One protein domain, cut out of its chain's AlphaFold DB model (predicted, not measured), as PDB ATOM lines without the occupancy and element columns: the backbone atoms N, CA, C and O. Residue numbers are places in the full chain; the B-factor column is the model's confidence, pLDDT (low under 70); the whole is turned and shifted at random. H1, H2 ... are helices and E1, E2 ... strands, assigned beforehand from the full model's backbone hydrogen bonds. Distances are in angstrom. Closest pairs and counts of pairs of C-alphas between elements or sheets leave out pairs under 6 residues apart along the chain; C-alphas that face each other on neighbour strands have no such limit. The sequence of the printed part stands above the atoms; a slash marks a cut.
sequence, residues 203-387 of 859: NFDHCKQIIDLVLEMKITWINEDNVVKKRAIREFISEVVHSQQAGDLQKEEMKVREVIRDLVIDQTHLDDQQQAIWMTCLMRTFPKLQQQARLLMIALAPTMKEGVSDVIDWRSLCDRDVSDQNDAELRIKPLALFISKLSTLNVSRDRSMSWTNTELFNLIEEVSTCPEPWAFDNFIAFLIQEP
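Overview. This is residues 203 to 387 of the 859 residues of the protein "Osta-3" of Pristionchus pacificus (UniProt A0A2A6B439). A cluster of crossed helices is built round H5, with H3, H4, H8 and H9 packed on it. H1 and the small hairpin E1 and E2 make a strip along one side, with H2 leading from E2 into the cluster, while H7 and H10 lie at the opposite side and the hairpin E3 and E4 lies beside H3. The printed part has 185 residues, with ten named helices and four named strands in the order H1 E1 E2 H2 H3 H4 H5 E3 E4 H6 H7 H8 H9 H10. Both two-stranded sheets are antiparallel, and the class is mostly helix. The whole is compact, with a radius of gyration of the C-alphas of 16.4 A and spans of 48 by 43 by 32 A.

Arrangement. H1, residues 205 to 215, touches H4, residues 272 to 284, the latter with residues 278 to 282 alone; the closest C-alphas, of Lys 208 and Cys 281, are 5.6 A apart. The strands E1, residues 218 to 222, and E2, residues 228 to 232, form an antiparallel hairpin at 150 degrees, with N 219 and O 231 within hydrogen-bond range at 2.9 A. H2, residues 233 to 241, touches H3, residues 250 to 265, at a steep tilt of 53 degrees, opposite ways, with the C-alphas of Ile 237 and Val 256 closest at 6.2 A; H3 does so with residues 252 to 256 alone. The hub is H5, residues 289 to 300, which touches H2, H3, H4, H8, residues 333 to 343, and H9, residues 357 to 368. H3 and H5 are about perpendicular at 85 degrees, with the C-alphas of Arg 257 and Ala 299 closest at 4.8 A; H5 uses residues 298 to 300 alone. H5 and H9 run the same way at a steep tilt of 63 degrees, with the C-alphas of Ala 293 and Val 367 closest at 4.9 A; H9 uses residues 362 to 367 alone. E3, residues 303 to 306, and E4, residues 309 to 312, form an antiparallel hairpin at 138 degrees, with N 304 and O 311 at 2.8 A, within hydrogen-bond range. H6, residues 316 to 319, is close to but not clearly touching H10, residues 376 to 385, with the C-alphas of Leu 317 and Asn 378 closest at 6.4 A. H7, residues 325 to 331, touches H10, with the C-alphas of Ala 328 and Ala 381 closest at 6.4 A. H8 and H9 form a helical hairpin at a shallow tilt of 20 degrees, with the C-alphas of Ser 343 and Leu 360 closest at 7.3 A. H1 and H10 are apart. Every O i to N i+4 pair is within hydrogen-bond range in H1, H2, H3, H4, H5, H7, H8, H9 and H10; H6 is too short for such a pair, and its one O i to N i+3 pair is not within range.

Along the chain. H1 begins at C-alpha 205, (109.328, 59.173, 144.509), and is 15.1 A long; E1 and E2 measure 13.4 A and 13.6 A. H3, the longest helix with 16 residues, is 20.1 A long, and H4 is 18.5 A. H5, 16.6 A, begins at C-alpha 289, (100.604, 69.531, 159.432). H8 and H9 measure 15.1 A and 16.3 A, and H10, 14.4 A, ends at C-alpha 385, (119.611, 77.958, 169.473).

Size, cuts and confidence. The C-alphas of Gly 307 and Arg 349 are the two farthest apart, at 49.4 A. The printed part has no cut. The link from H8 to H9, residues 344 to 356, is long. The mean pLDDT of the printed part is 84.9; it is under 70 at residues 203 to 204, 224, 267 to 271 and 346 to 352.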
ATOM      1  N   ASN A 203     114.450  61.873 141.194       57.19
ATOM      2  CA  ASN A 203     113.137  61.255 141.315       57.19
ATOM      3  C   ASN A 203     112.965  60.684 142.734       57.19
ATOM      4  O   ASN A 203     113.167  59.486 142.973       57.19
ATOM      5  N   PHE A 204     112.661  61.575 143.687       68.62
ATOM      6  CA  PHE A 204     112.508  61.259 145.115       68.62
ATOM      7  C   PHE A 204     111.269  60.406 145.419       68.62
ATOM      8  O   PHE A 204     111.154  59.879 146.529       68.62
ATOM      9  N   ASP A 205     110.413  60.155 144.425       70.69
ATOM     10  CA  ASP A 205     109.328  59.173 144.509       70.69
ATOM     11  C   ASP A 205     109.831  57.793 144.950       70.69
ATOM     12  O   ASP A 205     109.140  57.085 145.678       70.69
ATOM     13  N   HIS A 206     111.063  57.415 144.591       74.31
ATOM     14  CA  HIS A 206     111.644  56.147 145.038       74.31
ATOM     15  C   HIS A 206     112.005  56.157 146.530       74.31
ATOM     16  O   HIS A 206     111.829  55.136 147.187       74.31
ATOM     17  N   CYS A 207     112.463  57.284 147.097       76.06
ATOM     18  CA  CYS A 207     112.651  57.397 148.552       76.06
ATOM     19  C   CYS A 207     111.315  57.221 149.275       76.06
ATOM     20  O   CYS A 207     111.242  56.487 150.259       76.06
ATOM     21  N   LYS A 208     110.256  57.848 148.746       77.19
ATOM     22  CA  LYS A 208     108.899  57.717 149.277       77.19
ATOM     23  C   LYS A 208     108.405  56.266 149.218       77.19
ATOM     24  O   LYS A 208     107.962  55.722 150.218       77.19
ATOM     25  N   GLN A 209     108.580  55.592 148.085       81.44
ATOM     26  CA  GLN A 209     108.198  54.182 147.945       81.44
ATOM     27  C   GLN A 209     109.008  53.258 148.867       81.44
ATOM     28  O   GLN A 209     108.468  52.302 149.414       81.44
ATOM     29  N   ILE A 210     110.300  53.535 149.070       82.81
ATOM     30  CA  ILE A 210     111.138  52.751 149.984       82.81
ATOM     31  C   ILE A 210     110.721  52.976 151.442       82.81
ATOM     32  O   ILE A 210     110.630  51.995 152.182       82.81
ATOM     33  N   ILE A 211     110.437  54.217 151.866       85.50
ATOM     34  CA  ILE A 211     109.936  54.452 153.228       85.50
ATOM     35  C   ILE A 211     108.564  53.799 153.409       85.50
ATOM     36  O   ILE A 211     108.344  53.159 154.429       85.50
ATOM     37  N   ASP A 212     107.691  53.850 152.398       86.38
ATOM     38  CA  ASP A 212     106.395  53.175 152.425       86.38
ATOM     39  C   ASP A 212     106.566  51.659 152.632       86.38
ATOM     40  O   ASP A 212     105.898  51.094 153.493       86.38
ATOM     41  N   LEU A 213     107.515  51.008 151.943       86.31
ATOM     42  CA  LEU A 213     107.829  49.584 152.148       86.31
ATOM     43  C   LEU A 213     108.299  49.271 153.574       86.31
ATOM     44  O   LEU A 213     107.942  48.225 154.115       86.31
ATOM     45  N   VAL A 214     109.111  50.150 154.171       85.56
ATOM     46  CA  VAL A 214     109.573  49.988 155.559       85.56
ATOM     47  C   VAL A 214     108.415  50.186 156.532       85.56
ATOM     48  O   VAL A 214     108.289  49.434 157.491       85.56
ATOM     49  N   LEU A 215     107.522  51.138 156.268       87.50
ATOM     50  CA  LEU A 215     106.353  51.398 157.103       87.50
ATOM     51  C   LEU A 215     105.315  50.258 157.064       87.50
ATOM     52  O   LEU A 215     104.597  50.062 158.044       87.50
ATOM     53  N   GLU A 216     105.263  49.461 155.995       86.94
ATOM     54  CA  GLU A 216     104.427  48.249 155.922       86.94
ATOM     55  C   GLU A 216     105.009  47.047 156.698       86.94
ATOM     56  O   GLU A 216     104.344  46.019 156.871       86.94
ATOM     57  N   MET A 217     106.245  47.143 157.201       83.75
ATOM     58  CA  MET A 217     106.849  46.070 157.991       83.75
ATOM     59  C   MET A 217     106.096  45.868 159.307       83.75
ATOM     60  O   MET A 217     105.724  46.821 159.991       83.75
ATOM     61  N   LYS A 218     105.890  44.602 159.691       81.81
ATOM     62  CA  LYS A 218     105.182  44.256 160.927       81.81
ATOM     63  C   LYS A 218     106.140  44.188 162.108       81.81
ATOM     64  O   LYS A 218     106.982  43.291 162.157       81.81
ATOM     65  N   ILE A 219     105.942  45.065 163.083       78.19
ATOM     66  CA  ILE A 219     106.660  45.049 164.358       78.19
ATOM     67  C   ILE A 219     105.790  44.445 165.457       78.19
ATOM     68  O   ILE A 219     104.560  44.521 165.421       78.19
ATOM     69  N   THR A 220     106.445  43.808 166.423       76.94
ATOM     70  CA  THR A 220     105.816  43.298 167.642       76.94
ATOM     71  C   THR A 220     106.098  44.248 168.794       76.94
ATOM     72  O   THR A 220     107.257  44.597 169.021       76.94
ATOM     73  N   TRP A 221     105.070  44.626 169.544       73.44
ATOM     74  CA  TRP A 221     105.222  45.398 170.777       73.44
ATOM     75  C   TRP A 221     104.254  44.900 171.847       73.44
ATOM     76  O   TRP A 221     103.381  44.071 171.583       73.44
ATOM     77  N   ILE A 222     104.446  45.399 173.061       71.94
ATOM     78  CA  ILE A 222     103.630  45.085 174.229       71.94
ATOM     79  C   ILE A 222     102.796  46.333 174.538       71.94
ATOM     80  O   ILE A 222     103.370  47.406 174.709       71.94
ATOM     81  N   ASN A 223     101.468  46.194 174.551       70.31
ATOM     82  CA  ASN A 223     100.526  47.277 174.880       70.31
ATOM     83  C   ASN A 223     100.527  47.587 176.386       70.31
ATOM     84  O   ASN A 223     101.063  46.803 177.174       70.31
ATOM     85  N   GLU A 224      99.837  48.650 176.803       64.56
ATOM     86  CA  GLU A 224      99.617  48.955 178.227       64.56
ATOM     87  C   GLU A 224      99.095  47.770 179.061       64.56
ATOM     88  O   GLU A 224      99.596  47.552 180.166       64.56
ATOM     89  N   ASP A 225      98.216  46.937 178.489       71.44
ATOM     90  CA  ASP A 225      97.647  45.723 179.106       71.44
ATOM     91  C   ASP A 225      98.597  44.504 179.130       71.44
ATOM     92  O   ASP A 225      98.167  43.373 179.355       71.44
ATOM     93  N   ASN A 226      99.887  44.686 178.825       73.06
ATOM     94  CA  ASN A 226     100.882  43.616 178.648       73.06
ATOM     95  C   ASN A 226     100.561  42.593 177.536       73.06
ATOM     96  O   ASN A 226     101.135  41.502 177.488       73.06
ATOM     97  N   VAL A 227      99.680  42.942 176.594       74.25
ATOM     98  CA  VAL A 227      99.335  42.087 175.448       74.25
ATOM     99  C   VAL A 227     100.311  42.323 174.295       74.25
ATOM    100  O   VAL A 227     100.512  43.460 173.865       74.25
ATOM    101  N   VAL A 228     100.886  41.242 173.756       77.12
ATOM    102  CA  VAL A 228     101.746  41.300 172.564       77.12
ATOM    103  C   VAL A 228     100.885  41.533 171.324       77.12
ATOM    104  O   VAL A 228     100.097  40.672 170.932       77.12
ATOM    105  N   LYS A 229     101.057  42.684 170.675       76.75
ATOM    106  CA  LYS A 229     100.416  43.025 169.401       76.75
ATOM    107  C   LYS A 229     101.440  42.983 168.269       76.75
ATOM    108  O   LYS A 229     102.620  43.271 168.464       76.75
ATOM    109  N   LYS A 230     100.981  42.611 167.070       81.50
ATOM    110  CA  LYS A 230     101.769  42.635 165.831       81.50
ATOM    111  C   LYS A 230     101.023  43.442 164.780       81.50
ATOM    112  O   LYS A 230      99.934  43.044 164.372       81.50
ATOM    113  N   ARG A 231     101.611  44.543 164.320       83.75
ATOM    114  CA  ARG A 231     100.981  45.460 163.359       83.75
ATOM    115  C   ARG A 231     102.028  46.104 162.458       83.75
ATOM    116  O   ARG A 231     103.213  46.086 162.794       83.75
ATOM    117  N   ALA A 232     101.594  46.620 161.312       86.44
ATOM    118  CA  ALA A 232     102.444  47.436 160.455       86.44
ATOM    119  C   ALA A 232     102.900  48.703 161.198       86.44
ATOM    120  O   ALA A 232     102.128  49.285 161.968       86.44
ATOM    121  N   ILE A 233     104.138  49.141 160.957       87.50
ATOM    122  CA  ILE A 233     104.696  50.364 161.554       87.50
ATOM    123  C   ILE A 233     103.817  51.576 161.217       87.50
ATOM    124  O   ILE A 233     103.545  52.382 162.103       87.50
ATOM    125  N   ARG A 234     103.313  51.685 159.978       89.88
ATOM    126  CA  ARG A 234     102.416  52.772 159.549       89.88
ATOM    127  C   ARG A 234     101.195  52.883 160.450       89.88
ATOM    128  O   ARG A 234     100.892  53.962 160.947       89.88
ATOM    129  N   GLU A 235     100.488  51.775 160.636       87.94
ATOM    130  CA  GLU A 235      99.254  51.745 161.419       87.94
ATOM    131  C   GLU A 235      99.535  52.014 162.902       87.94
ATOM    132  O   GLU A 235      98.737  52.666 163.565       87.94
ATOM    133  N   PHE A 236     100.682  51.551 163.413       88.12
ATOM    134  CA  PHE A 236     101.112  51.816 164.785       88.12
ATOM    135  C   PHE A 236     101.436  53.298 165.021       88.12
ATOM    136  O   PHE A 236     100.898  53.904 165.942       88.12
ATOM    137  N   ILE A 237     102.236  53.920 164.145       90.31
ATOM    138  CA  ILE A 237     102.503  55.367 164.204       90.31
ATOM    139  C   ILE A 237     101.196  56.148 164.035       90.31
ATOM    140  O   ILE A 237     100.958  57.115 164.751       90.31
ATOM    141  N   SER A 238     100.328  55.718 163.116       90.06
ATOM    142  CA  SER A 238      99.039  56.362 162.879       90.06
ATOM    143  C   SER A 238      98.153  56.341 164.124       90.06
ATOM    144  O   SER A 238      97.581  57.373 164.444       90.06
ATOM    145  N   GLU A 239      98.043  55.225 164.843       87.81
ATOM    146  CA  GLU A 239      97.255  55.138 166.084       87.81
ATOM    147  C   GLU A 239      97.721  56.160 167.129       87.81
ATOM    148  O   GLU A 239      96.906  56.915 167.654       87.81
ATOM    149  N   VAL A 240      99.034  56.247 167.354       88.38
ATOM    150  CA  VAL A 240      99.621  57.176 168.331       88.38
ATOM    151  C   VAL A 240      99.461  58.634 167.894       88.38
ATOM    152  O   VAL A 240      99.056  59.488 168.677       88.38
ATOM    153  N   VAL A 241      99.726  58.942 166.623       88.38
ATOM    154  CA  VAL A 241      99.636  60.314 166.103       88.38
ATOM    155  C   VAL A 241      98.182  60.814 166.040       88.38
ATOM    156  O   VAL A 241      97.943  62.014 166.181       88.38
ATOM    157  N   HIS A 242      97.207  59.919 165.852       87.94
ATOM    158  CA  HIS A 242      95.777  60.255 165.808       87.94
ATOM    159  C   HIS A 242      95.076  60.191 167.175       87.94
ATOM    160  O   HIS A 242      93.861  60.391 167.216       87.94
ATOM    161  N   SER A 243      95.782  59.910 168.279       86.31
ATOM    162  CA  SER A 243      95.141  59.900 169.600       86.31
ATOM    163  C   SER A 243      94.609  61.294 169.972       86.31
ATOM    164  O   SER A 243      95.065  62.303 169.430       86.31
ATOM    165  N   GLN A 244      93.612  61.366 170.859       78.44
ATOM    166  CA  GLN A 244      92.923  62.628 171.148       78.44
ATOM    167  C   GLN A 244      93.803  63.628 171.902       78.44
ATOM    168  O   GLN A 244      93.802  64.802 171.533       78.44
ATOM    169  N   GLN A 245      94.560  63.185 172.910       80.25
ATOM    170  CA  GLN A 245      95.503  64.033 173.637       80.25
ATOM    171  C   GLN A 245      96.922  63.454 173.575       80.25
ATOM    172  O   GLN A 245      97.135  62.244 173.436       80.25
ATOM    173  N   ALA A 246      97.916  64.342 173.601       81.81
ATOM    174  CA  ALA A 246      99.316  63.948 173.697       81.81
ATOM    175  C   ALA A 246      99.623  63.493 175.126       81.81
ATOM    176  O   ALA A 246      99.228  64.164 176.079       81.81
ATOM    177  N   GLY A 247     100.313  62.363 175.269       81.12
ATOM    178  CA  GLY A 247     100.578  61.750 176.569       81.12
ATOM    179  C   GLY A 247      99.524  60.740 177.036       81.12
ATOM    180  O   GLY A 247      99.735  60.133 178.080       81.12
ATOM    181  N   ASP A 248      98.447  60.503 176.272       82.06
ATOM    182  CA  ASP A 248      97.447  59.461 176.585       82.06
ATOM    183  C   ASP A 248      98.030  58.041 176.503       82.06
ATOM    184  O   ASP A 248      97.615  57.156 177.240       82.06
ATOM    185  N   LEU A 249      98.970  57.818 175.578       84.50
ATOM    186  CA  LEU A 249      99.518  56.500 175.230       84.50
ATOM    187  C   LEU A 249     101.032  56.471 175.471       84.50
ATOM    188  O   LEU A 249     101.825  56.312 174.542       84.50
ATOM    189  N   GLN A 250     101.458  56.696 176.713       86.06
ATOM    190  CA  GLN A 250     102.864  56.970 177.048       86.06
ATOM    191  C   GLN A 250     103.829  55.854 176.610       86.06
ATOM    192  O   GLN A 250     104.922  56.125 176.098       86.06
ATOM    193  N   LYS A 251     103.443  54.582 176.791       83.19
ATOM    194  CA  LYS A 251     104.286  53.430 176.422       83.19
ATOM    195  C   LYS A 251     104.398  53.286 174.907       83.19
ATOM    196  O   LYS A 251     105.485  53.024 174.383       83.19
ATOM    197  N   GLU A 252     103.289  53.457 174.197       86.06
ATOM    198  CA  GLU A 252     103.227  53.394 172.743       86.06
ATOM    199  C   GLU A 252     103.980  54.574 172.112       86.06
ATOM    200  O   GLU A 252     104.741  54.362 171.170       86.06
ATOM    201  N   GLU A 253     103.862  55.783 172.667       90.31
ATOM    202  CA  GLU A 253     104.613  56.976 172.254       90.31
ATOM    203  C   GLU A 253     106.126  56.760 172.367       90.31
ATOM    204  O   GLU A 253     106.862  57.010 171.409       90.31
ATOM    205  N   MET A 254     106.601  56.213 173.489       89.94
ATOM    206  CA  MET A 254     108.019  55.882 173.663       89.94
ATOM    207  C   MET A 254     108.491  54.794 172.699       89.94
ATOM    208  O   MET A 254     109.617  54.856 172.194       89.94
ATOM    209  N   LYS A 255     107.633  53.820 172.374       87.31
ATOM    210  CA  LYS A 255     107.971  52.798 171.380       87.31
ATOM    211  C   LYS A 255     108.015  53.366 169.962       87.31
ATOM    212  O   LYS A 255     108.913  53.013 169.197       87.31
ATOM    213  N   VAL A 256     107.092  54.262 169.610       89.88
ATOM    214  CA  VAL A 256     107.125  55.006 168.342       89.88
ATOM    215  C   VAL A 256     108.386  55.867 168.263       89.88
ATOM    216  O   VAL A 256     109.062  55.857 167.236       89.88
ATOM    217  N   ARG A 257     108.761  56.547 169.351       92.12
ATOM    218  CA  ARG A 257     110.010  57.313 169.438       92.12
ATOM    219  C   ARG A 257     111.232  56.439 169.166       92.12
ATOM    220  O   ARG A 257     112.062  56.826 168.351       92.12
ATOM    221  N   GLU A 258     111.335  55.264 169.790       88.12
ATOM    222  CA  GLU A 258     112.428  54.310 169.534       88.12
ATOM    223  C   GLU A 258     112.480  53.908 168.053       88.12
ATOM    224  O   GLU A 258     113.541  53.965 167.436       88.12
ATOM    225  N   VAL A 259     111.325  53.589 167.455       88.19
ATOM    226  CA  VAL A 259     111.207  53.233 166.032       88.19
ATOM    227  C   VAL A 259     111.705  54.358 165.121       88.19
ATOM    228  O   VAL A 259     112.517  54.108 164.230       88.19
ATOM    229  N   ILE A 260     111.258  55.597 165.343       89.00
ATOM    230  CA  ILE A 260     111.659  56.754 164.529       89.00
ATOM    231  C   ILE A 260     113.148  57.048 164.716       89.00
ATOM    232  O   ILE A 260     113.862  57.299 163.741       89.00
ATOM    233  N   ARG A 261     113.637  56.997 165.958       87.12
ATOM    234  CA  ARG A 261     115.038  57.285 166.261       87.12
ATOM    235  C   ARG A 261     115.982  56.241 165.680       87.12
ATOM    236  O   ARG A 261     116.964  56.624 165.049       87.12
ATOM    237  N   ASP A 262     115.658  54.958 165.794       83.56
ATOM    238  CA  ASP A 262     116.447  53.875 165.200       83.56
ATOM    239  C   ASP A 262     116.456  53.942 163.667       83.56
ATOM    240  O   ASP A 262     117.479  53.636 163.035       83.56
ATOM    241  N   LEU A 263     115.331  54.361 163.073       82.88
ATOM    242  CA  LEU A 263     115.171  54.470 161.628       82.88
ATOM    243  C   LEU A 263     115.894  55.690 161.036       82.88
ATOM    244  O   LEU A 263     116.498  55.562 159.971       82.88
ATOM    245  N   VAL A 264     115.838  56.851 161.704       81.88
ATOM    246  CA  VAL A 264     116.230  58.151 161.121       81.88
ATOM    247  C   VAL A 264     117.260  58.936 161.953       81.88
ATOM    248  O   VAL A 264     118.124  59.582 161.367       81.88
ATOM    249  N   ILE A 265     117.212  58.919 163.290       78.38
ATOM    250  CA  ILE A 265     117.931  59.916 164.118       78.38
ATOM    251  C   ILE A 265     119.259  59.397 164.690       78.38
ATOM    252  O   ILE A 265     120.291  60.037 164.504       78.38
ATOM    253  N   ASP A 266     119.278  58.245 165.365       73.44
ATOM    254  CA  ASP A 266     120.398  57.795 166.220       73.44
ATOM    255  C   ASP A 266     121.602  57.208 165.445       73.44
ATOM    256  O   ASP A 266     122.401  56.422 165.961       73.44
ATOM    257  N   GLN A 267     121.773  57.594 164.180       66.94
ATOM    258  CA  GLN A 267     122.855  57.111 163.324       66.94
ATOM    259  C   GLN A 267     124.109  57.993 163.459       66.94
ATOM    260  O   GLN A 267     124.223  59.056 162.856       66.94
ATOM    261  N   THR A 268     125.092  57.511 164.223       53.06
ATOM    262  CA  THR A 268     126.276  58.257 164.707       53.06
ATOM    263  C   THR A 268     127.349  58.626 163.664       53.06
ATOM    264  O   THR A 268     128.391  59.152 164.048       53.06
ATOM    265  N   HIS A 269     127.167  58.341 162.369       54.06
ATOM    266  CA  HIS A 269     128.253  58.420 161.366       54.06
ATOM    267  C   HIS A 269     127.911  59.137 160.054       54.06
ATOM    268  O   HIS A 269     128.666  59.009 159.090       54.06
ATOM    269  N   LEU A 270     126.774  59.826 159.961       56.47
ATOM    270  CA  LEU A 270     126.191  60.164 158.661       56.47
ATOM    271  C   LEU A 270     125.856  61.652 158.506       56.47
ATOM    272  O   LEU A 270     125.609  62.353 159.480       56.47
ATOM    273  N   ASP A 271     125.903  62.087 157.246       66.50
ATOM    274  CA  ASP A 271     125.747  63.459 156.756       66.50
ATOM    275  C   ASP A 271     124.357  64.045 157.077       66.50
ATOM    276  O   ASP A 271     123.333  63.382 156.879       66.50
ATOM    277  N   ASP A 272     124.325  65.297 157.541       71.38
ATOM    278  CA  ASP A 272     123.124  65.992 158.030       71.38
ATOM    279  C   ASP A 272     122.013  66.068 156.972       71.38
ATOM    280  O   ASP A 272     120.827  65.956 157.294       71.38
ATOM    281  N   GLN A 273     122.385  66.168 155.692       76.19
ATOM    282  CA  GLN A 273     121.430  66.193 154.582       76.19
ATOM    283  C   GLN A 273     120.629  64.891 154.463       76.19
ATOM    284  O   GLN A 273     119.446  64.912 154.129       76.19
ATOM    285  N   GLN A 274     121.242  63.742 154.754       76.62
ATOM    286  CA  GLN A 274     120.585  62.443 154.591       76.62
ATOM    287  C   GLN A 274     119.509  62.223 155.657       76.62
ATOM    288  O   GLN A 274     118.461  61.646 155.362       76.62
ATOM    289  N   GLN A 275     119.748  62.709 156.880       79.88
ATOM    290  CA  GLN A 275     118.774  62.638 157.976       79.88
ATOM    291  C   GLN A 275     117.534  63.468 157.638       79.88
ATOM    292  O   GLN A 275     116.407  62.997 157.794       79.88
ATOM    293  N   ALA A 276     117.746  64.667 157.090       82.94
ATOM    294  CA  ALA A 276     116.674  65.551 156.656       82.94
ATOM    295  C   ALA A 276     115.833  64.948 155.510       82.94
ATOM    296  O   ALA A 276     114.606  65.063 155.543       82.94
ATOM    297  N   ILE A 277     116.446  64.246 154.542       81.56
ATOM    298  CA  ILE A 277     115.715  63.568 153.448       81.56
ATOM    299  C   ILE A 277     114.762  62.504 153.999       81.56
ATOM    300  O   ILE A 277     113.574  62.506 153.671       81.56
ATOM    301  N   TRP A 278     115.266  61.586 154.830       83.19
ATOM    302  CA  TRP A 278     114.458  60.471 155.330       83.19
ATOM    303  C   TRP A 278     113.387  60.923 156.317       83.19
ATOM    304  O   TRP A 278     112.269  60.410 156.255       83.19
ATOM    305  N   MET A 279     113.673  61.928 157.151       86.81
ATOM    306  CA  MET A 279     112.629  62.531 157.978       86.81
ATOM    307  C   MET A 279     111.572  63.224 157.122       86.81
ATOM    308  O   MET A 279     110.388  63.033 157.368       86.81
ATOM    309  N   THR A 280     111.963  63.963 156.080       87.69
ATOM    310  CA  THR A 280     110.994  64.586 155.166       87.69
ATOM    311  C   THR A 280     110.109  63.528 154.513       87.69
ATOM    312  O   THR A 280     108.893  63.690 154.485       87.69
ATOM    313  N   CYS A 281     110.677  62.405 154.061       86.12
ATOM    314  CA  CYS A 281     109.897  61.298 153.504       86.12
ATOM    315  C   CYS A 281     108.890  60.749 154.522       86.12
ATOM    316  O   CYS A 281     107.715  60.609 154.190       86.12
ATOM    317  N   LEU A 282     109.330  60.495 155.760       88.88
ATOM    318  CA  LEU A 282     108.480  60.003 156.844       88.88
ATOM    319  C   LEU A 282     107.375  61.007 157.219       88.88
ATOM    320  O   LEU A 282     106.220  60.634 157.390       88.88
ATOM    321  N   MET A 283     107.687  62.298 157.302       90.19
ATOM    322  CA  MET A 283     106.696  63.334 157.595       90.19
ATOM    323  C   MET A 283     105.677  63.462 156.462       90.19
ATOM    324  O   MET A 283     104.479  63.512 156.712       90.19
ATOM    325  N   ARG A 284     106.118  63.436 155.199       87.31
ATOM    326  CA  ARG A 284     105.227  63.543 154.034       87.31
ATOM    327  C   ARG A 284     104.325  62.309 153.852       87.31
ATOM    328  O   ARG A 284     103.350  62.410 153.108       87.31
ATOM    329  N   THR A 285     104.571  61.177 154.535       87.75
ATOM    330  CA  THR A 285     103.581  60.077 154.601       87.75
ATOM    331  C   THR A 285     102.359  60.417 155.456       87.75
ATOM    332  O   THR A 285     101.304  59.816 155.266       87.75
ATOM    333  N   PHE A 286     102.478  61.405 156.347       88.94
ATOM    334  CA  PHE A 286     101.396  61.952 157.165       88.94
ATOM    335  C   PHE A 286     101.109  63.389 156.696       88.94
ATOM    336  O   PHE A 286     101.762  64.333 157.132       88.94
ATOM    337  N   PRO A 287     100.191  63.599 155.737       84.56
ATOM    338  CA  PRO A 287     100.108  64.865 155.007       84.56
ATOM    339  C   PRO A 287      99.575  66.039 155.839       84.56
ATOM    340  O   PRO A 287      99.772  67.186 155.443       84.56
ATOM    341  N   LYS A 288      98.890  65.788 156.964       90.94
ATOM    342  CA  LYS A 288      98.372  66.866 157.816       90.94
ATOM    343  C   LYS A 288      99.502  67.471 158.646       90.94
ATOM    344  O   LYS A 288     100.247  66.740 159.293       90.94
ATOM    345  N   LEU A 289      99.569  68.799 158.696       91.81
ATOM    346  CA  LEU A 289     100.604  69.531 159.432       91.81
ATOM    347  C   LEU A 289     100.656  69.146 160.920       91.81
ATOM    348  O   LEU A 289     101.733  68.865 161.437       91.81
ATOM    349  N   GLN A 290      99.494  69.005 161.566       90.62
ATOM    350  CA  GLN A 290      99.396  68.584 162.973       90.62
ATOM    351  C   GLN A 290     100.050  67.219 163.220       90.62
ATOM    352  O   GLN A 290     100.712  66.997 164.229       90.62
ATOM    353  N   GLN A 291      99.905  66.292 162.268       91.75
ATOM    354  CA  GLN A 291     100.502  64.960 162.363       91.75
ATOM    355  C   GLN A 291     102.023  65.028 162.230       91.75
ATOM    356  O   GLN A 291     102.734  64.325 162.941       91.75
ATOM    357  N   GLN A 292     102.519  65.889 161.340       92.81
ATOM    358  CA  GLN A 292     103.949  66.109 161.127       92.81
ATOM    359  C   GLN A 292     104.613  66.733 162.353       92.81
ATOM    360  O   GLN A 292     105.653  66.243 162.792       92.81
ATOM    361  N   ALA A 293     103.992  67.763 162.931       92.81
ATOM    362  CA  ALA A 293     104.456  68.407 164.154       92.81
ATOM    363  C   ALA A 293     104.461  67.430 165.335       92.81
ATOM    364  O   ALA A 293     105.474  67.282 166.020       92.81
ATOM    365  N   ARG A 294     103.372  66.674 165.518       91.50
ATOM    366  CA  ARG A 294     103.272  65.667 166.578       91.50
ATOM    367  C   ARG A 294     104.305  64.553 166.432       91.50
ATOM    368  O   ARG A 294     104.893  64.133 167.423       91.50
ATOM    369  N   LEU A 295     104.562  64.095 165.209       93.19
ATOM    370  CA  LEU A 295     105.595  63.098 164.929       93.19
ATOM    371  C   LEU A 295     106.996  63.610 165.304       93.19
ATOM    372  O   LEU A 295     107.777  62.879 165.916       93.19
ATOM    373  N   LEU A 296     107.295  64.870 164.971       92.94
ATOM    374  CA  LEU A 296     108.532  65.558 165.355       92.94
ATOM    375  C   LEU A 296     108.677  65.652 166.874       92.94
ATOM    376  O   LEU A 296     109.737  65.324 167.412       92.94
ATOM    377  N   MET A 297     107.601  66.035 167.562       92.62
ATOM    378  CA  MET A 297     107.570  66.100 169.019       92.62
ATOM    379  C   MET A 297     107.803  64.728 169.651       92.62
ATOM    380  O   MET A 297     108.699  64.594 170.479       92.62
ATOM    381  N   ILE A 298     107.119  63.673 169.198       92.69
ATOM    382  CA  ILE A 298     107.355  62.306 169.697       92.69
ATOM    383  C   ILE A 298     108.835  61.919 169.547       92.69
ATOM    384  O   ILE A 298     109.445  61.360 170.462       92.69
ATOM    385  N   ALA A 299     109.441  62.250 168.405       91.50
ATOM    386  CA  ALA A 299     110.811  61.869 168.091       91.50
ATOM    387  C   ALA A 299     111.881  62.613 168.921       91.50
ATOM    388  O   ALA A 299     112.907  62.015 169.275       91.50
ATOM    389  N   LEU A 300     111.666  63.904 169.211       91.75
ATOM    390  CA  LEU A 300     112.720  64.817 169.677       91.75
ATOM    391  C   LEU A 300     112.400  65.616 170.950       91.75
ATOM    392  O   LEU A 300     113.332  66.178 171.520       91.75
ATOM    393  N   ALA A 301     111.152  65.643 171.430       90.50
ATOM    394  CA  ALA A 301     110.785  66.332 172.674       90.50
ATOM    395  C   ALA A 301     111.580  65.799 173.884       90.50
ATOM    396  O   ALA A 301     112.050  64.654 173.848       90.50
ATOM    397  N   PRO A 302     111.756  66.588 174.956       91.38
ATOM    398  CA  PRO A 302     112.429  66.127 176.167       91.38
ATOM    399  C   PRO A 302     111.721  64.918 176.797       91.38
ATOM    400  O   PRO A 302     110.529  64.690 176.603       91.38
ATOM    401  N   THR A 303     112.477  64.118 177.546       91.12
ATOM    402  CA  THR A 303     111.965  62.950 178.278       91.12
ATOM    403  C   THR A 303     112.181  63.128 179.772       91.12
ATOM    404  O   THR A 303     113.235  63.614 180.187       91.12
ATOM    405  N   MET A 304     111.229  62.664 180.572       87.31
ATOM    406  CA  MET A 304     111.314  62.600 182.028       87.31
ATOM    407  C   MET A 304     111.301  61.150 182.512       87.31
ATOM    408  O   MET A 304     110.879  60.241 181.800       87.31
ATOM    409  N   LYS A 305     111.777  60.931 183.738       85.62
ATOM    410  CA  LYS A 305     111.716  59.620 184.386       85.62
ATOM    411  C   LYS A 305     110.461  59.520 185.230       85.62
ATOM    412  O   LYS A 305     110.335  60.246 186.213       85.62
ATOM    413  N   GLU A 306     109.595  58.576 184.893       79.69
ATOM    414  CA  GLU A 306     108.436  58.224 185.704       79.69
ATOM    415  C   GLU A 306     108.654  56.817 186.277       79.69
ATOM    416  O   GLU A 306     108.501  55.790 185.612       79.69
ATOM    417  N   GLY A 307     109.143  56.766 187.520       80.00
ATOM    418  CA  GLY A 307     109.566  55.521 188.165       80.00
ATOM    419  C   GLY A 307     110.826  54.921 187.527       80.00
ATOM    420  O   GLY A 307     111.930  55.420 187.740       80.00
ATOM    421  N   VAL A 308     110.665  53.813 186.792       73.50
ATOM    422  CA  VAL A 308     111.763  53.064 186.132       73.50
ATOM    423  C   VAL A 308     111.785  53.286 184.612       73.50
ATOM    424  O   VAL A 308     112.791  52.998 183.966       73.50
ATOM    425  N   SER A 309     110.699  53.805 184.035       77.31
ATOM    426  CA  SER A 309     110.547  54.042 182.597       77.31
ATOM    427  C   SER A 309     110.765  55.510 182.237       77.31
ATOM    428  O   SER A 309     110.329  56.408 182.959       77.31
ATOM    429  N   ASP A 310     111.419  55.746 181.100       86.75
ATOM    430  CA  ASP A 310     111.477  57.069 180.479       86.75
ATOM    431  C   ASP A 310     110.158  57.322 179.734       86.75
ATOM    432  O   ASP A 310     109.672  56.434 179.033       86.75
ATOM    433  N   VAL A 311     109.594  58.521 179.883       89.81
ATOM    434  CA  VAL A 311     108.357  58.983 179.231       89.81
ATOM    435  C   VAL A 311     108.618  60.342 178.576       89.81
ATOM    436  O   VAL A 311     109.503  61.085 179.004       89.81
ATOM    437  N   ILE A 312     107.885  60.672 177.512       90.69
ATOM    438  CA  ILE A 312     107.975  61.983 176.855       90.69
ATOM    439  C   ILE A 312     107.363  63.051 177.767       90.69
ATOM    440  O   ILE A 312     106.209  62.947 178.172       90.69
ATOM    441  N   ASP A 313     108.135  64.090 178.072       89.88
ATOM    442  CA  ASP A 313     107.682  65.216 178.885       89.88
ATOM    443  C   ASP A 313     107.023  66.272 177.987       89.88
ATOM    444  O   ASP A 313     107.653  67.231 177.531       89.88
ATOM    445  N   TRP A 314     105.738  66.063 177.704       88.56
ATOM    446  CA  TRP A 314     104.939  66.932 176.841       88.56
ATOM    447  C   TRP A 314     104.690  68.330 177.420       88.56
ATOM    448  O   TRP A 314     104.448  69.260 176.656       88.56
ATOM    449  N   ARG A 315     104.751  68.489 178.748       88.81
ATOM    450  CA  ARG A 315     104.447  69.757 179.431       88.81
ATOM    451  C   ARG A 315     105.681  70.588 179.759       88.81
ATOM    452  O   ARG A 315     105.554  71.795 179.943       88.81
ATOM    453  N   SER A 316     106.879  69.998 179.743       88.56
ATOM    454  CA  SER A 316     108.158  70.689 179.991       88.56
ATOM    455  C   SER A 316     108.329  72.010 179.239       88.56
ATOM    456  O   SER A 316     108.931  72.948 179.756       88.56
ATOM    457  N   LEU A 317     107.883  72.051 177.981       89.31
ATOM    458  CA  LEU A 317     108.056  73.202 177.093       89.31
ATOM    459  C   LEU A 317     106.926  74.238 177.247       89.31
ATOM    460  O   LEU A 317     107.109  75.386 176.844       89.31
ATOM    461  N   CYS A 318     105.810  73.862 177.875       90.88
ATOM    462  CA  CYS A 318     104.655  74.725 178.136       90.88
ATOM    463  C   CYS A 318     104.725  75.365 179.528       90.88
ATOM    464  O   CYS A 318     104.588  76.575 179.654       90.88
ATOM    465  N   ASP A 319     105.003  74.565 180.561       89.00
ATOM    466  CA  ASP A 319     104.825  74.981 181.960       89.00
ATOM    467  C   ASP A 319     106.090  75.582 182.592       89.00
ATOM    468  O   ASP A 319     106.021  76.233 183.636       89.00
ATOM    469  N   ARG A 320     107.269  75.323 182.010       88.56
ATOM    470  CA  ARG A 320     108.563  75.668 182.612       88.56
ATOM    471  C   ARG A 320     109.416  76.514 181.678       88.56
ATOM    472  O   ARG A 320     109.939  76.004 180.685       88.56
ATOM    473  N   ASP A 321     109.644  77.763 182.070       87.12
ATOM    474  CA  ASP A 321     110.575  78.660 181.387       87.12
ATOM    475  C   ASP A 321     112.012  78.132 181.415       87.12
ATOM    476  O   ASP A 321     112.469  77.483 182.364       87.12
ATOM    477  N   VAL A 322     112.739  78.440 180.349       90.00
ATOM    478  CA  VAL A 322     114.157  78.144 180.216       90.00
ATOM    479  C   VAL A 322     114.973  78.917 181.252       90.00
ATOM    480  O   VAL A 322     114.907  80.144 181.353       90.00
ATOM    481  N   SER A 323     115.766  78.197 182.043       81.88
ATOM    482  CA  SER A 323     116.560  78.823 183.104       81.88
ATOM    483  C   SER A 323     117.894  79.364 182.593       81.88
ATOM    484  O   SER A 323     118.270  80.493 182.904       81.88
ATOM    485  N   ASP A 324     118.615  78.559 181.812       86.50
ATOM    486  CA  ASP A 324     119.954  78.872 181.318       86.50
ATOM    487  C   ASP A 324     120.212  78.258 179.931       86.50
ATOM    488  O   ASP A 324     119.400  77.505 179.387       86.50
ATOM    489  N   GLN A 325     121.363  78.593 179.347       89.06
ATOM    490  CA  GLN A 325     121.760  78.102 178.029       89.06
ATOM    491  C   GLN A 325     121.895  76.568 177.976       89.06
ATOM    492  O   GLN A 325     121.603  75.973 176.939       89.06
ATOM    493  N   ASN A 326     122.319  75.921 179.066       90.06
ATOM    494  CA  ASN A 326     122.524  74.472 179.098       90.06
ATOM    495  C   ASN A 326     121.184  73.726 179.101       90.06
ATOM    496  O   ASN A 326     121.027  72.719 178.415       90.06
ATOM    497  N   ASP A 327     120.205  74.236 179.846       89.75
ATOM    498  CA  ASP A 327     118.831  73.745 179.865       89.75
ATOM    499  C   ASP A 327     118.193  73.863 178.469       89.75
ATOM    500  O   ASP A 327     117.604  72.899 177.971       89.75
ATOM    501  N   ALA A 328     118.413  74.989 177.781       91.56
ATOM    502  CA  ALA A 328     117.999  75.182 176.389       91.56
ATOM    503  C   ALA A 328     118.689  74.199 175.419       91.56
ATOM    504  O   ALA A 328     118.046  73.633 174.532       91.56
ATOM    505  N   GLU A 329     119.995  73.975 175.589       90.94
ATOM    506  CA  GLU A 329     120.788  73.067 174.756       90.94
ATOM    507  C   GLU A 329     120.359  71.601 174.911       90.94
ATOM    508  O   GLU A 329     120.357  70.848 173.938       90.94
ATOM    509  N   LEU A 330     119.942  71.193 176.110       89.62
ATOM    510  CA  LEU A 330     119.488  69.828 176.367       89.62
ATOM    511  C   LEU A 330     118.033  69.596 175.942       89.62
ATOM    512  O   LEU A 330     117.738  68.557 175.348       89.62
ATOM    513  N   ARG A 331     117.119  70.530 176.247       91.19
ATOM    514  CA  ARG A 331     115.673  70.334 176.029       91.19
ATOM    515  C   ARG A 331     115.183  70.801 174.659       91.19
ATOM    516  O   ARG A 331     114.319  70.151 174.082       91.19
ATOM    517  N   ILE A 332     115.709  71.915 174.149       93.88
ATOM    518  CA  ILE A 332     115.109  72.650 173.021       93.88
ATOM    519  C   ILE A 332     115.941  72.506 171.740       93.88
ATOM    520  O   ILE A 332     115.393  72.273 170.659       93.88
ATOM    521  N   LYS A 333     117.272  72.590 171.844       92.50
ATOM    522  CA  LYS A 333     118.181  72.539 170.686       92.50
ATOM    523  C   LYS A 333     117.998  71.312 169.779       92.50
ATOM    524  O   LYS A 333     118.085  71.504 168.570       92.50
ATOM    525  N   PRO A 334     117.715  70.081 170.262       91.44
ATOM    526  CA  PRO A 334     117.502  68.940 169.368       91.44
ATOM    527  C   PRO A 334     116.373  69.159 168.352       91.44
ATOM    528  O   PRO A 334     116.523  68.788 167.189       91.44
ATOM    529  N   LEU A 335     115.273  69.798 168.772       93.12
ATOM    530  CA  LEU A 335     114.153  70.158 167.899       93.12
ATOM    531  C   LEU A 335     114.549  71.274 166.924       93.12
ATOM    532  O   LEU A 335     114.349  71.133 165.716       93.12
ATOM    533  N   ALA A 336     115.154  72.350 167.439       93.81
ATOM    534  CA  ALA A 336     115.581  73.495 166.633       93.81
ATOM    535  C   ALA A 336     116.577  73.078 165.544       93.81
ATOM    536  O   ALA A 336     116.371  73.367 164.364       93.81
ATOM    537  N   LEU A 337     117.613  72.323 165.922       91.56
ATOM    538  CA  LEU A 337     118.645  71.820 165.017       91.56
ATOM    539  C   LEU A 337     118.031  70.968 163.912       91.56
ATOM    540  O   LEU A 337     118.427  71.070 162.753       91.56
ATOM    541  N   PHE A 338     117.046  70.133 164.241       89.44
ATOM    542  CA  PHE A 338     116.422  69.280 163.242       89.44
ATOM    543  C   PHE A 338     115.624  70.088 162.210       89.44
ATOM    544  O   PHE A 338     115.766  69.859 161.009       89.44
ATOM    545  N   ILE A 339     114.837  71.073 162.649       92.69
ATOM    546  CA  ILE A 339     114.091  71.964 161.744       92.69
ATOM    547  C   ILE A 339     115.056  72.836 160.921       92.69
ATOM    548  O   ILE A 339     114.856  73.021 159.719       92.69
ATOM    549  N   SER A 340     116.159  73.287 161.522       91.44
ATOM    550  CA  SER A 340     117.257  73.979 160.836       91.44
ATOM    551  C   SER A 340     117.830  73.115 159.702       91.44
ATOM    552  O   SER A 340     117.906  73.573 158.559       91.44
ATOM    553  N   LYS A 341     118.090  71.818 159.939       88.31
ATOM    554  CA  LYS A 341     118.515  70.878 158.881       88.31
ATOM    555  C   LYS A 341     117.499  70.774 157.740       88.31
ATOM    556  O   LYS A 341     117.915  70.776 156.580       88.31
ATOM    557  N   LEU A 342     116.192  70.740 158.032       88.75
ATOM    558  CA  LEU A 342     115.144  70.744 156.996       88.75
ATOM    559  C   LEU A 342     115.214  72.002 156.116       88.75
ATOM    560  O   LEU A 342     115.059  71.902 154.902       88.75
ATOM    561  N   SER A 343     115.518  73.165 156.701       86.88
ATOM    562  CA  SER A 343     115.659  74.427 155.956       86.88
ATOM    563  C   SER A 343     116.848  74.443 154.989       86.88
ATOM    564  O   SER A 343     116.787  75.056 153.925       86.88
ATOM    565  N   THR A 344     117.922  73.721 155.320       82.06
ATOM    566  CA  THR A 344     119.132  73.633 154.481       82.06
ATOM    567  C   THR A 344     119.021  72.611 153.347       82.06
ATOM    568  O   THR A 344     119.922  72.507 152.507       82.06
ATOM    569  N   LEU A 345     117.923  71.852 153.296       79.31
ATOM    570  CA  LEU A 345     117.697  70.807 152.307       79.31
ATOM    571  C   LEU A 345     117.385  71.418 150.930       79.31
ATOM    572  O   LEU A 345     116.235  71.631 150.551       79.31
ATOM    573  N   ASN A 346     118.431  71.695 150.152       65.81
ATOM    574  CA  ASN A 346     118.298  72.243 148.805       65.81
ATOM    575  C   ASN A 346     118.206  71.126 147.755       65.81
ATOM    576  O   ASN A 346     119.208  70.668 147.204       65.81
ATOM    577  N   VAL A 347     116.979  70.694 147.467       64.75
ATOM    578  CA  VAL A 347     116.691  69.710 146.419       64.75
ATOM    579  C   VAL A 347     116.276  70.443 145.143       64.75
ATOM    580  O   VAL A 347     115.108  70.726 144.904       64.75
ATOM    581  N   SER A 348     117.252  70.758 144.291       54.28
ATOM    582  CA  SER A 348     117.089  71.671 143.145       54.28
ATOM    583  C   SER A 348     116.145  71.187 142.027       54.28
ATOM    584  O   SER A 348     115.956  71.907 141.049       54.28
ATOM    585  N   ARG A 349     115.597  69.966 142.107       57.56
ATOM    586  CA  ARG A 349     114.810  69.336 141.027       57.56
ATOM    587  C   ARG A 349     113.417  68.837 141.431       57.56
ATOM    588  O   ARG A 349     112.618  68.611 140.531       57.56
ATOM    589  N   ASP A 350     113.104  68.716 142.723       64.94
ATOM    590  CA  ASP A 350     111.815  68.189 143.194       64.94
ATOM    591  C   ASP A 350     111.229  69.058 144.316       64.94
ATOM    592  O   ASP A 350     111.732  69.080 145.442       64.94
ATOM    593  N   ARG A 351     110.141  69.771 143.995       64.75
ATOM    594  CA  ARG A 351     109.437  70.648 144.943       64.75
ATOM    595  C   ARG A 351     108.762  69.878 146.080       64.75
ATOM    596  O   ARG A 351     108.488  70.480 147.109       64.75
ATOM    597  N   SER A 352     108.477  68.584 145.910       68.44
ATOM    598  CA  SER A 352     107.774  67.783 146.924       68.44
ATOM    599  C   SER A 352     108.628  67.491 148.164       68.44
ATOM    600  O   SER A 352     108.089  67.261 149.248       68.44
ATOM    601  N   MET A 353     109.956  67.529 148.008       73.75
ATOM    602  CA  MET A 353     110.928  67.269 149.073       73.75
ATOM    603  C   MET A 353     111.586  68.537 149.611       73.75
ATOM    604  O   MET A 353     112.070  68.525 150.738       73.75
ATOM    605  N   SER A 354     111.608  69.631 148.845       80.50
ATOM    606  CA  SER A 354     112.066  70.923 149.359       80.50
ATOM    607  C   SER A 354     111.062  71.493 150.355       80.50
ATOM    608  O   SER A 354     109.859  71.460 150.101       80.50
ATOM    609  N   TRP A 355     111.556  72.075 151.441       86.81
ATOM    610  CA  TRP A 355     110.733  72.833 152.374       86.81
ATOM    611  C   TRP A 355     110.781  74.317 152.021       86.81
ATOM    612  O   TRP A 355     111.851  74.918 151.955       86.81
ATOM    613  N   THR A 356     109.619  74.916 151.777       89.19
ATOM    614  CA  THR A 356     109.519  76.370 151.608       89.19
ATOM    615  C   THR A 356     109.571  77.081 152.962       89.19
ATOM    616  O   THR A 356     109.176  76.517 153.982       89.19
ATOM    617  N   ASN A 357     109.991  78.352 152.984       89.50
ATOM    618  CA  ASN A 357     109.976  79.155 154.215       89.50
ATOM    619  C   ASN A 357     108.574  79.214 154.849       89.50
ATOM    620  O   ASN A 357     108.460  79.203 156.067       89.50
ATOM    621  N   THR A 358     107.511  79.226 154.040       90.88
ATOM    622  CA  THR A 358     106.123  79.212 154.528       90.88
ATOM    623  C   THR A 358     105.744  77.871 155.159       90.88
ATOM    624  O   THR A 358     105.131  77.856 156.220       90.88
ATOM    625  N   GLU A 359     106.124  76.738 154.558       91.81
ATOM    626  CA  GLU A 359     105.884  75.418 155.163       91.81
ATOM    627  C   GLU A 359     106.659  75.242 156.473       91.81
ATOM    628  O   GLU A 359     106.108  74.713 157.435       91.81
ATOM    629  N   LEU A 360     107.911  75.709 156.528       93.44
ATOM    630  CA  LEU A 360     108.723  75.665 157.749       93.44
ATOM    631  C   LEU A 360     108.158  76.569 158.836       93.44
ATOM    632  O   LEU A 360     108.118  76.157 159.987       93.44
ATOM    633  N   PHE A 361     107.697  77.768 158.479       94.19
ATOM    634  CA  PHE A 361     107.008  78.656 159.406       94.19
ATOM    635  C   PHE A 361     105.778  77.973 160.011       94.19
ATOM    636  O   PHE A 361     105.683  77.869 161.228       94.19
ATOM    637  N   ASN A 362     104.897  77.419 159.174       94.50
ATOM    638  CA  ASN A 362     103.702  76.717 159.642       94.50
ATOM    639  C   ASN A 362     104.057  75.519 160.537       94.50
ATOM    640  O   ASN A 362     103.388  75.271 161.534       94.50
ATOM    641  N   LEU A 363     105.120  74.780 160.200       95.12
ATOM    642  CA  LEU A 363     105.604  73.672 161.021       95.12
ATOM    643  C   LEU A 363     106.135  74.147 162.380       95.12
ATOM    644  O   LEU A 363     105.854  73.503 163.384       95.12
ATOM    645  N   ILE A 364     106.892  75.249 162.417       95.19
ATOM    646  CA  ILE A 364     107.396  75.852 163.658       95.19
ATOM    647  C   ILE A 364     106.226  76.276 164.550       95.19
ATOM    648  O   ILE A 364     106.227  75.924 165.727       95.19
ATOM    649  N   GLU A 365     105.227  76.961 163.986       93.81
ATOM    650  CA  GLU A 365     104.023  77.371 164.719       93.81
ATOM    651  C   GLU A 365     103.307  76.151 165.308       93.81
ATOM    652  O   GLU A 365     103.125  76.077 166.520       93.81
ATOM    653  N   GLU A 366     103.012  75.142 164.485       94.94
ATOM    654  CA  GLU A 366     102.294  73.944 164.927       94.94
ATOM    655  C   GLU A 366     103.061  73.160 166.010       94.94
ATOM    656  O   GLU A 366     102.467  72.699 166.986       94.94
ATOM    657  N   VAL A 367     104.389  73.032 165.879       94.25
ATOM    658  CA  VAL A 367     105.249  72.392 166.893       94.25
ATOM    659  C   VAL A 367     105.218  73.175 168.204       94.25
ATOM    660  O   VAL A 367     105.079  72.568 169.264       94.25
ATOM    661  N   SER A 368     105.296  74.506 168.136       93.50
ATOM    662  CA  SER A 368     105.258  75.381 169.313       93.50
ATOM    663  C   SER A 368     103.883  75.473 169.982       93.50
ATOM    664  O   SER A 368     103.777  75.996 171.087       93.50
ATOM    665  N   THR A 369     102.835  74.948 169.344       91.44
ATOM    666  CA  THR A 369     101.482  74.841 169.908       91.44
ATOM    667  C   THR A 369     101.108  73.428 170.352       91.44
ATOM    668  O   THR A 369      99.990  73.215 170.815       91.44
ATOM    669  N   CYS A 370     102.015  72.455 170.209       87.06
ATOM    670  CA  CYS A 370     101.775  71.060 170.559       87.06
ATOM    671  C   CYS A 370     102.472  70.698 171.888       87.06
ATOM    672  O   CYS A 370     103.695  70.854 171.985       87.06
ATOM    673  N   PRO A 371     101.752  70.163 172.897       84.81
ATOM    674  CA  PRO A 371     100.305  69.893 172.923       84.81
ATOM    675  C   PRO A 371      99.452  71.129 173.239       84.81
ATOM    676  O   PRO A 371      98.283  71.182 172.872       84.81
ATOM    677  N   GLU A 372     100.059  72.098 173.913       88.44
ATOM    678  CA  GLU A 372      99.545  73.427 174.207       88.44
ATOM    679  C   GLU A 372     100.625  74.443 173.797       88.44
ATOM    680  O   GLU A 372     101.777  74.046 173.577       88.44
ATOM    681  N   PRO A 373     100.296  75.741 173.681       91.69
ATOM    682  CA  PRO A 373     101.281  76.777 173.399       91.69
ATOM    683  C   PRO A 373     102.460  76.734 174.374       91.69
ATOM    684  O   PRO A 373     102.276  76.737 175.592       91.69
ATOM    685  N   TRP A 374     103.674  76.693 173.831       93.81
ATOM    686  CA  TRP A 374     104.895  76.734 174.623       93.81
ATOM    687  C   TRP A 374     105.001  78.050 175.388       93.81
ATOM    688  O   TRP A 374     104.494  79.091 174.955       93.81
ATOM    689  N   ALA A 375     105.746  78.023 176.491       93.38
ATOM    690  CA  ALA A 375     106.133  79.252 177.159       93.38
ATOM    691  C   ALA A 375     106.902  80.157 176.183       93.38
ATOM    692  O   ALA A 375     107.746  79.691 175.407       93.38
ATOM    693  N   PHE A 376     106.626  81.460 176.229       92.25
ATOM    694  CA  PHE A 376     107.181  82.407 175.263       92.25
ATOM    695  C   PHE A 376     108.718  82.389 175.267       92.25
ATOM    696  O   PHE A 376     109.330  82.283 174.206       92.25
ATOM    697  N   ASP A 377     109.348  82.359 176.444       91.38
ATOM    698  CA  ASP A 377     110.809  82.287 176.578       91.38
ATOM    699  C   ASP A 377     111.397  80.985 175.992       91.38
ATOM    700  O   ASP A 377     112.499  81.000 175.438       91.38
ATOM    701  N   ASN A 378     110.657  79.867 176.028       94.44
ATOM    702  CA  ASN A 378     111.077  78.608 175.398       94.44
ATOM    703  C   ASN A 378     111.033  78.695 173.868       94.44
ATOM    704  O   ASN A 378     111.937  78.192 173.194       94.44
ATOM    705  N   PHE A 379     110.024  79.362 173.305       95.62
ATOM    706  CA  PHE A 379     109.962  79.625 171.866       95.62
ATOM    707  C   PHE A 379     111.088  80.566 171.408       95.62
ATOM    708  O   PHE A 379     111.734  80.340 170.383       95.62
ATOM    709  N   ILE A 380     111.403  81.586 172.207       95.44
ATOM    710  CA  ILE A 380     112.541  82.479 171.961       95.44
ATOM    711  C   ILE A 380     113.866  81.708 172.006       95.44
ATOM    712  O   ILE A 380     114.693  81.844 171.100       95.44
ATOM    713  N   ALA A 381     114.052  80.848 173.011       94.94
ATOM    714  CA  ALA A 381     115.209  79.967 173.110       94.94
ATOM    715  C   ALA A 381     115.333  79.037 171.898       94.94
ATOM    716  O   ALA A 381     116.433  78.868 171.376       94.94
ATOM    717  N   PHE A 382     114.221  78.478 171.416       95.62
ATOM    718  CA  PHE A 382     114.184  77.642 170.216       95.62
ATOM    719  C   PHE A 382     114.754  78.367 168.989       95.62
ATOM    720  O   PHE A 382     115.597  77.810 168.286       95.62
ATOM    721  N   LEU A 383     114.370  79.627 168.777       95.88
ATOM    722  CA  LEU A 383     114.875  80.434 167.664       95.88
ATOM    723  C   LEU A 383     116.345  80.856 167.844       95.88
ATOM    724  O   LEU A 383     117.086  80.915 166.866       95.88
ATOM    725  N   ILE A 384     116.788  81.135 169.074       94.50
ATOM    726  CA  ILE A 384     118.182  81.529 169.356       94.50
ATOM    727  C   ILE A 384     119.156  80.361 169.199       94.50
ATOM    728  O   ILE A 384     120.276  80.569 168.733       94.50
ATOM    729  N   GLN A 385     118.757  79.146 169.592       93.94
ATOM    730  CA  GLN A 385     119.611  77.958 169.473       93.94
ATOM    731  C   GLN A 385     120.001  77.684 168.015       93.94
ATOM    732  O   GLN A 385     121.110  77.225 167.760       93.94
ATOM    733  N   GLU A 386     119.122  78.024 167.067       93.56
ATOM    734  CA  GLU A 386     119.373  77.931 165.628       93.56
ATOM    735  C   GLU A 386     118.975  79.232 164.907       93.56
ATOM    736  O   GLU A 386     117.867  79.337 164.365       93.56
ATOM    737  N   PRO A 387     119.889  80.222 164.817       92.00
ATOM    738  CA  PRO A 387     119.589  81.547 164.268       92.00
ATOM    739  C   PRO A 387     119.099  81.559 162.812       92.00
ATOM    740  O   PRO A 387     118.525  82.550 162.367       92.00
TER     741      PRO A 387